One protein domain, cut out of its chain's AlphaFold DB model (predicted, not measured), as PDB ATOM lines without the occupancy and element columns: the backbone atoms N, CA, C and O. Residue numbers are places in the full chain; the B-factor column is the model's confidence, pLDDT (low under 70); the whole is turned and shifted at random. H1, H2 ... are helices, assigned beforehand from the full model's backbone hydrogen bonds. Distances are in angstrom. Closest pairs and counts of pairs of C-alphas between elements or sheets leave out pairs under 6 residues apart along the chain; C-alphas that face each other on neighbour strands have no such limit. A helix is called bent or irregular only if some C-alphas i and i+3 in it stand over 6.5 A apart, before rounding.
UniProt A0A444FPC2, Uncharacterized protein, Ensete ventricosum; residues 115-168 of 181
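This is residues 115 to 168 of the 181 residues of an uncharacterized protein of Ensete ventricosum (UniProt A0A444FPC2). Four short helices follow one another in an open zigzag with no packed core: H1 is the first limb, H2 and H3 together make the limb that folds back from it, and H4 turns back again as the last limb. H1 touches no other helix, and neither do H2, H3 or H4; H2 and H3 come nearest to doing so. The printed part has 54 residues with four named helices, in the order H1, H2, H3, H4, and no named strand; the class is all helix. The whole is extended, with a radius of gyration of the C-alphas of 16.1 A, and its C-alphas span 47 by 23 by 15 A along the three main axes.

Begin with the longest helix, H1, residues 115 to 129; its residues 115 to 122 stand free. A tight link of three residues leads from it to H2, residues 133 to 143, yet H1 and H2 are apart, with no C-alphas of the two within 8 A. Look next at H3, residues 146 to 151, which follows H2 after a tight link of two residues. H2 and H3 are close but not clearly touching, and their closest C-alphas are those of Leu 141 and Ala 147, 5.5 A apart. Their lines stand at a steep tilt of 62 degrees, and they run the same way. A tight link of five residues then leads to H4, residues 157 to 165, and H3 and H4 are apart. H1 is also apart from H3 and from H4, and H2 is apart from H4. In H1, H3 and H4 every pair of O i and N i+4 is within hydrogen-bond range, while in H2 5 of 7 are.

Find C-alpha 115 at (119.994, 95.710, 120.172); from there H1 runs 21.1 A to C-alpha 129 at (140.765, 96.301, 116.650). H2 runs 15.2 A from Pro 133 to Val 143; it is irregular, with C-alphas 134 and 137 standing 7.2 A apart. H3 runs 8.6 A from Thr 146 to Ser 151. H4 runs 12.5 A from Tyr 157 to Thr 165, where you will find C-alpha 165 at (141.108, 135.609, 115.326).

The two C-alphas farthest apart are those of Ser 115 and Gly 167, at 50.7 A. The printed part has no cut, and it has no long link. Besides the start of the printed part, residues 151 to 157 and residues 159 to 168 stand free. The mean pLDDT of the printed part is 88.9, and this model's confidence is under 70 at residues 115 and 117.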
ATOM      1  N   SER A 115     119.284  95.466 121.425       69.25
ATOM      2  CA  SER A 115     119.994  95.710 120.172       69.25
ATOM      3  C   SER A 115     120.957  96.901 120.221       69.25
ATOM      4  O   SER A 115     122.086  96.768 119.770       69.25
ATOM      5  N   LYS A 116     120.587  98.046 120.807       73.69
ATOM      6  CA  LYS A 116     121.499  99.191 120.985       73.69
ATOM      7  C   LYS A 116     122.671  98.835 121.898       73.69
ATOM      8  O   LYS A 116     123.793  99.214 121.590       73.69
ATOM      9  N   LEU A 117     122.433  98.090 122.979       69.44
ATOM     10  CA  LEU A 117     123.494  97.656 123.896       69.44
ATOM     11  C   LEU A 117     124.420  96.609 123.253       69.44
ATOM     12  O   LEU A 117     125.641  96.710 123.347       69.44
ATOM     13  N   ALA A 118     123.863  95.625 122.550       71.38
ATOM     14  CA  ALA A 118     124.649  94.655 121.795       71.38
ATOM     15  C   ALA A 118     125.491  95.355 120.714       71.38
ATOM     16  O   ALA A 118     126.688  95.086 120.598       71.38
ATOM     17  N   ASN A 119     124.901  96.325 120.006       83.19
ATOM     18  CA  ASN A 119     125.583  97.130 118.993       83.19
ATOM     19  C   ASN A 119     126.702  98.003 119.581       83.19
ATOM     20  O   ASN A 119     127.731  98.189 118.937       83.19
ATOM     21  N   THR A 120     126.564  98.530 120.802       86.62
ATOM     22  CA  THR A 120     127.654  99.296 121.437       86.62
ATOM     23  C   THR A 120     128.792  98.392 121.901       86.62
ATOM     24  O   THR A 120     129.960  98.773 121.783       86.62
ATOM     25  N   ILE A 121     128.493  97.178 122.374       87.62
ATOM     26  CA  ILE A 121     129.513  96.185 122.743       87.62
ATOM     27  C   ILE A 121     130.299  95.734 121.505       87.62
ATOM     28  O   ILE A 121     131.533  95.677 121.554       87.62
ATOM     29  N   THR A 122     129.622  95.440 120.391       88.44
ATOM     30  CA  THR A 122     130.286  95.073 119.129       88.44
ATOM     31  C   THR A 122     131.094  96.241 118.570       88.44
ATOM     32  O   THR A 122     132.273  96.058 118.266       88.44
ATOM     33  N   LEU A 123     130.535  97.456 118.544       88.88
ATOM     34  CA  LEU A 123     131.249  98.664 118.121       88.88
ATOM     35  C   LEU A 123     132.523  98.890 118.949       88.88
ATOM     36  O   LEU A 123     133.594  99.109 118.389       88.88
ATOM     37  N   LYS A 124     132.447  98.764 120.279       91.25
ATOM     38  CA  LYS A 124     133.608  98.880 121.177       91.25
ATOM     39  C   LYS A 124     134.693  97.850 120.857       91.25
ATOM     40  O   LYS A 124     135.879  98.171 120.924       91.25
ATOM     41  N   ARG A 125     134.308  96.615 120.517       93.44
ATOM     42  CA  ARG A 125     135.254  95.572 120.088       93.44
ATOM     43  C   ARG A 125     135.912  95.934 118.755       93.44
ATOM     44  O   ARG A 125     137.130  95.819 118.663       93.44
ATOM     45  N   LEU A 126     135.146  96.418 117.777       92.50
ATOM     46  CA  LEU A 126     135.665  96.833 116.467       92.50
ATOM     47  C   LEU A 126     136.632  98.016 116.582       92.50
ATOM     48  O   LEU A 126     137.736  97.957 116.051       92.50
ATOM     49  N   VAL A 127     136.282  99.048 117.355       92.75
ATOM     50  CA  VAL A 127     137.150 100.220 117.565       92.75
ATOM     51  C   VAL A 127     138.491  99.821 118.186       92.75
ATOM     52  O   VAL A 127     139.530 100.316 117.760       92.75
ATOM     53  N   ARG A 128     138.494  98.876 119.135       94.31
ATOM     54  CA  ARG A 128     139.729  98.348 119.743       94.31
ATOM     55  C   ARG A 128     140.595  97.536 118.783       94.31
ATOM     56  O   ARG A 128     141.786  97.402 119.035       94.31
ATOM     57  N   LYS A 129     140.014  96.973 117.721       96.25
ATOM     58  CA  LYS A 129     140.765  96.301 116.650       96.25
ATOM     59  C   LYS A 129     141.343  97.284 115.632       96.25
ATOM     60  O   LYS A 129     142.269  96.922 114.919       96.25
ATOM     61  N   GLY A 130     140.854  98.520 115.618       93.06
ATOM     62  CA  GLY A 130     141.316  99.586 114.741       93.06
ATOM     63  C   GLY A 130     140.230 100.016 113.760       93.06
ATOM     64  O   GLY A 130     139.491  99.200 113.217       93.06
ATOM     65  N   ILE A 131     140.134 101.329 113.541       93.81
ATOM     66  CA  ILE A 131     139.183 101.923 112.597       93.81
ATOM     67  C   ILE A 131     139.901 102.137 111.255       93.81
ATOM     68  O   ILE A 131     140.923 102.844 111.235       93.81
ATOM     69  N   PRO A 132     139.378 101.583 110.143       96.06
ATOM     70  CA  PRO A 132     139.909 101.833 108.806       96.06
ATOM     71  C   PRO A 132     140.000 103.338 108.512       96.06
ATOM     72  O   PRO A 132     139.060 104.058 108.858       96.06
ATOM     73  N   PRO A 133     141.072 103.833 107.859       94.44
ATOM     74  CA  PRO A 133     141.284 105.267 107.637       94.44
ATOM     75  C   PRO A 133     140.083 105.988 107.016       94.44
ATOM     76  O   PRO A 133     139.705 107.057 107.485       94.44
ATOM     77  N   VAL A 134     139.424 105.349 106.044       96.06
ATOM     78  CA  VAL A 134     138.254 105.882 105.323       96.06
ATOM     79  C   VAL A 134     137.060 106.144 106.249       96.06
ATOM     80  O   VAL A 134     136.309 107.093 106.049       96.06
ATOM     81  N   LEU A 135     136.884 105.328 107.293       94.00
ATOM     82  CA  LEU A 135     135.745 105.429 108.210       94.00
ATOM     83  C   LEU A 135     136.022 106.333 109.417       94.00
ATOM     84  O   LEU A 135     135.083 106.683 110.136       94.00
ATOM     85  N   ARG A 136     137.280 106.730 109.654       94.19
ATOM     86  CA  ARG A 136     137.656 107.549 110.819       94.19
ATOM     87  C   ARG A 136     136.872 108.856 110.917       94.19
ATOM     88  O   ARG A 136     136.355 109.091 112.006       94.19
ATOM     89  N   PRO A 137     136.697 109.666 109.852       93.81
ATOM     90  CA  PRO A 137     135.990 110.942 109.968       93.81
ATOM     91  C   PRO A 137     134.566 110.769 110.511       93.81
ATOM     92  O   PRO A 137     134.174 111.437 111.463       93.81
ATOM     93  N   ASN A 138     133.828 109.789 109.986       91.69
ATOM     94  CA  ASN A 138     132.435 109.544 110.365       91.69
ATOM     95  C   ASN A 138     132.312 108.921 111.761       91.69
ATOM     96  O   ASN A 138     131.479 109.341 112.574       91.69
ATOM     97  N   VAL A 139     133.155 107.925 112.058       92.56
ATOM     98  CA  VAL A 139     133.140 107.231 113.352       92.56
ATOM     99  C   VAL A 139     133.597 108.168 114.464       92.56
ATOM    100  O   VAL A 139     132.932 108.245 115.495       92.56
ATOM    101  N   TRP A 140     134.683 108.920 114.274       93.69
ATOM    102  CA  TRP A 140     135.174 109.865 115.279       93.69
ATOM    103  C   TRP A 140     134.192 111.004 115.514       93.69
ATOM    104  O   TRP A 140     133.936 111.325 116.673       93.69
ATOM    105  N   LEU A 141     133.578 111.558 114.464       90.31
ATOM    106  CA  LEU A 141     132.565 112.607 114.603       90.31
ATOM    107  C   LEU A 141     131.368 112.143 115.451       90.31
ATOM    108  O   LEU A 141     130.906 112.878 116.329       90.31
ATOM    109  N   SER A 142     130.908 110.911 115.220       88.06
ATOM    110  CA  SER A 142     129.743 110.338 115.904       88.06
ATOM    111  C   SER A 142     130.061 109.882 117.333       88.06
ATOM    112  O   SER A 142     129.333 110.217 118.265       88.06
ATOM    113  N   VAL A 143     131.159 109.142 117.531       89.38
ATOM    114  CA  VAL A 143     131.527 108.537 118.827       89.38
ATOM    115  C   VAL A 143     132.021 109.578 119.833       89.38
ATOM    116  O   VAL A 143     131.740 109.451 121.021       89.38
ATOM    117  N   SER A 144     132.724 110.624 119.385       87.38
ATOM    118  CA  SER A 144     133.237 111.682 120.277       87.38
ATOM    119  C   SER A 144     132.149 112.607 120.835       87.38
ATOM    120  O   SER A 144     132.431 113.451 121.683       87.38
ATOM    121  N   GLY A 145     130.915 112.509 120.330       85.94
ATOM    122  CA  GLY A 145     129.852 113.466 120.635       85.94
ATOM    123  C   GLY A 145     130.033 114.827 119.951       85.94
ATOM    124  O   GLY A 145     129.250 115.744 120.201       85.94
ATOM    125  N   THR A 146     131.021 114.970 119.062       88.06
ATOM    126  CA  THR A 146     131.256 116.206 118.301       88.06
ATOM    127  C   THR A 146     130.090 116.523 117.368       88.06
ATOM    128  O   THR A 146     129.713 117.686 117.258       88.06
ATOM    129  N   ALA A 147     129.440 115.509 116.783       86.88
ATOM    130  CA  ALA A 147     128.210 115.696 116.006       86.88
ATOM    131  C   ALA A 147     127.124 116.447 116.802       86.88
ATOM    132  O   ALA A 147     126.523 117.395 116.303       86.88
ATOM    133  N   LYS A 148     126.929 116.078 118.077       87.69
ATOM    134  CA  LYS A 148     125.962 116.736 118.967       87.69
ATOM    135  C   LYS A 148     126.368 118.181 119.265       87.69
ATOM    136  O   LYS A 148     125.524 119.074 119.212       87.69
ATOM    137  N   LYS A 149     127.656 118.428 119.532       88.19
ATOM    138  CA  LYS A 149     128.180 119.786 119.750       88.19
ATOM    139  C   LYS A 149     127.961 120.677 118.524       88.19
ATOM    140  O   LYS A 149     127.441 121.772 118.687       88.19
ATOM    141  N   ARG A 150     128.261 120.182 117.316       84.69
ATOM    142  CA  ARG A 150     127.995 120.907 116.059       84.69
ATOM    143  C   ARG A 150     126.510 121.211 115.873       84.69
ATOM    144  O   ARG A 150     126.181 122.329 115.535       84.69
ATOM    145  N   SER A 151     125.615 120.271 116.187       83.00
ATOM    146  CA  SER A 151     124.166 120.507 116.052       83.00
ATOM    147  C   SER A 151     123.584 121.534 117.032       83.00
ATOM    148  O   SER A 151     122.488 122.032 116.812       83.00
ATOM    149  N   THR A 152     124.287 121.827 118.130       89.00
ATOM    150  CA  THR A 152     123.815 122.779 119.154       89.00
ATOM    151  C   THR A 152     124.132 124.227 118.764       89.00
ATOM    152  O   THR A 152     123.665 125.167 119.398       89.00
ATOM    153  N   VAL A 153     124.959 124.412 117.738       89.56
ATOM    154  CA  VAL A 153     125.624 125.667 117.423       89.56
ATOM    155  C   VAL A 153     125.297 126.056 115.970       89.56
ATOM    156  O   VAL A 153     125.142 125.160 115.142       89.56
ATOM    157  N   PRO A 154     125.163 127.357 115.633       91.88
ATOM    158  CA  PRO A 154     124.962 127.788 114.250       91.88
ATOM    159  C   PRO A 154     126.105 127.336 113.338       91.88
ATOM    160  O   PRO A 154     127.255 127.285 113.773       91.88
ATOM    161  N   GLU A 155     125.812 127.086 112.058       87.50
ATOM    162  CA  GLU A 155     126.840 126.649 111.098       87.50
ATOM    163  C   GLU A 155     127.963 127.693 110.944       87.50
ATOM    164  O   GLU A 155     129.113 127.320 110.743       87.50
ATOM    165  N   SER A 156     127.664 128.984 111.156       93.00
ATOM    166  CA  SER A 156     128.651 130.071 111.093       93.00
ATOM    167  C   SER A 156     129.609 130.137 112.283       93.00
ATOM    168  O   SER A 156     130.599 130.852 112.216       93.00
ATOM    169  N   TYR A 157     129.362 129.419 113.383       93.56
ATOM    170  CA  TYR A 157     130.098 129.637 114.635       93.56
ATOM    171  C   TYR A 157     131.611 129.486 114.503       93.56
ATOM    172  O   TYR A 157     132.358 130.317 115.014       93.56
ATOM    173  N   TYR A 158     132.077 128.428 113.837       92.69
ATOM    174  CA  TYR A 158     133.513 128.229 113.665       92.69
ATOM    175  C   TYR A 158     134.105 129.237 112.671       92.69
ATOM    176  O   TYR A 158     135.212 129.712 112.907       92.69
ATOM    177  N   ASP A 159     133.358 129.634 111.637       94.00
ATOM    178  CA  ASP A 159     133.783 130.665 110.680       94.00
ATOM    179  C   ASP A 159     133.906 132.042 111.348       94.00
ATOM    180  O   ASP A 159     134.868 132.776 111.115       94.00
ATOM    181  N   ASP A 160     132.970 132.371 112.238       93.75
ATOM    182  CA  ASP A 160     132.971 133.605 113.020       93.75
ATOM    183  C   ASP A 160     134.163 133.638 113.994       93.75
ATOM    184  O   ASP A 160     134.820 134.672 114.137       93.75
ATOM    185  N   LEU A 161     134.501 132.502 114.624       90.75
ATOM    186  CA  LEU A 161     135.694 132.373 115.474       90.75
ATOM    187  C   LEU A 161     136.998 132.530 114.680       90.75
ATOM    188  O   LEU A 161     137.931 133.183 115.157       90.75
ATOM    189  N   ILE A 162     137.065 131.959 113.474       91.12
ATOM    190  CA  ILE A 162     138.217 132.124 112.579       91.12
ATOM    191  C   ILE A 162     138.364 133.603 112.215       91.12
ATOM    192  O   ILE A 162     139.407 134.194 112.484       91.12
ATOM    193  N   ARG A 163     137.298 134.249 111.733       92.50
ATOM    194  CA  ARG A 163     137.319 135.677 111.368       92.50
ATOM    195  C   ARG A 163     137.671 136.587 112.546       92.50
ATOM    196  O   ARG A 163     138.360 137.587 112.381       92.50
ATOM    197  N   ALA A 164     137.214 136.256 113.753       89.88
ATOM    198  CA  ALA A 164     137.520 137.035 114.950       89.88
ATOM    199  C   ALA A 164     138.996 136.943 115.379       89.88
ATOM    200  O   ALA A 164     139.470 137.840 116.091       89.88
ATOM    201  N   THR A 165     139.697 135.872 114.992       87.38
ATOM    202  CA  THR A 165     141.108 135.609 115.326       87.38
ATOM    203  C   THR A 165     142.064 135.892 114.168       87.38
ATOM    204  O   THR A 165     143.265 136.038 114.397       87.38
ATOM    205  N   GLU A 166     141.543 136.052 112.953       86.81
ATOM    206  CA  GLU A 166     142.299 136.421 111.762       86.81
ATOM    207  C   GLU A 166     143.054 137.747 111.971       86.81
ATOM    208  O   GLU A 166     142.503 138.745 112.441       86.81
ATOM    209  N   GLY A 167     144.362 137.739 111.698       81.44
ATOM    210  CA  GLY A 167     145.248 138.896 111.878       81.44
ATOM    211  C   GLY A 167     145.625 139.235 113.327       81.44
ATOM    212  O   GLY A 167     146.398 140.169 113.546       81.44
ATOM    213  N   LYS A 168     145.135 138.495 114.334       82.06
ATOM    214  CA  LYS A 168     145.490 138.717 115.747       82.06
ATOM    215  C   LYS A 168     146.576 137.748 116.207       82.06
ATOM    216  O   LYS A 168     146.378 136.537 116.258       82.06
TER     217      LYS A 168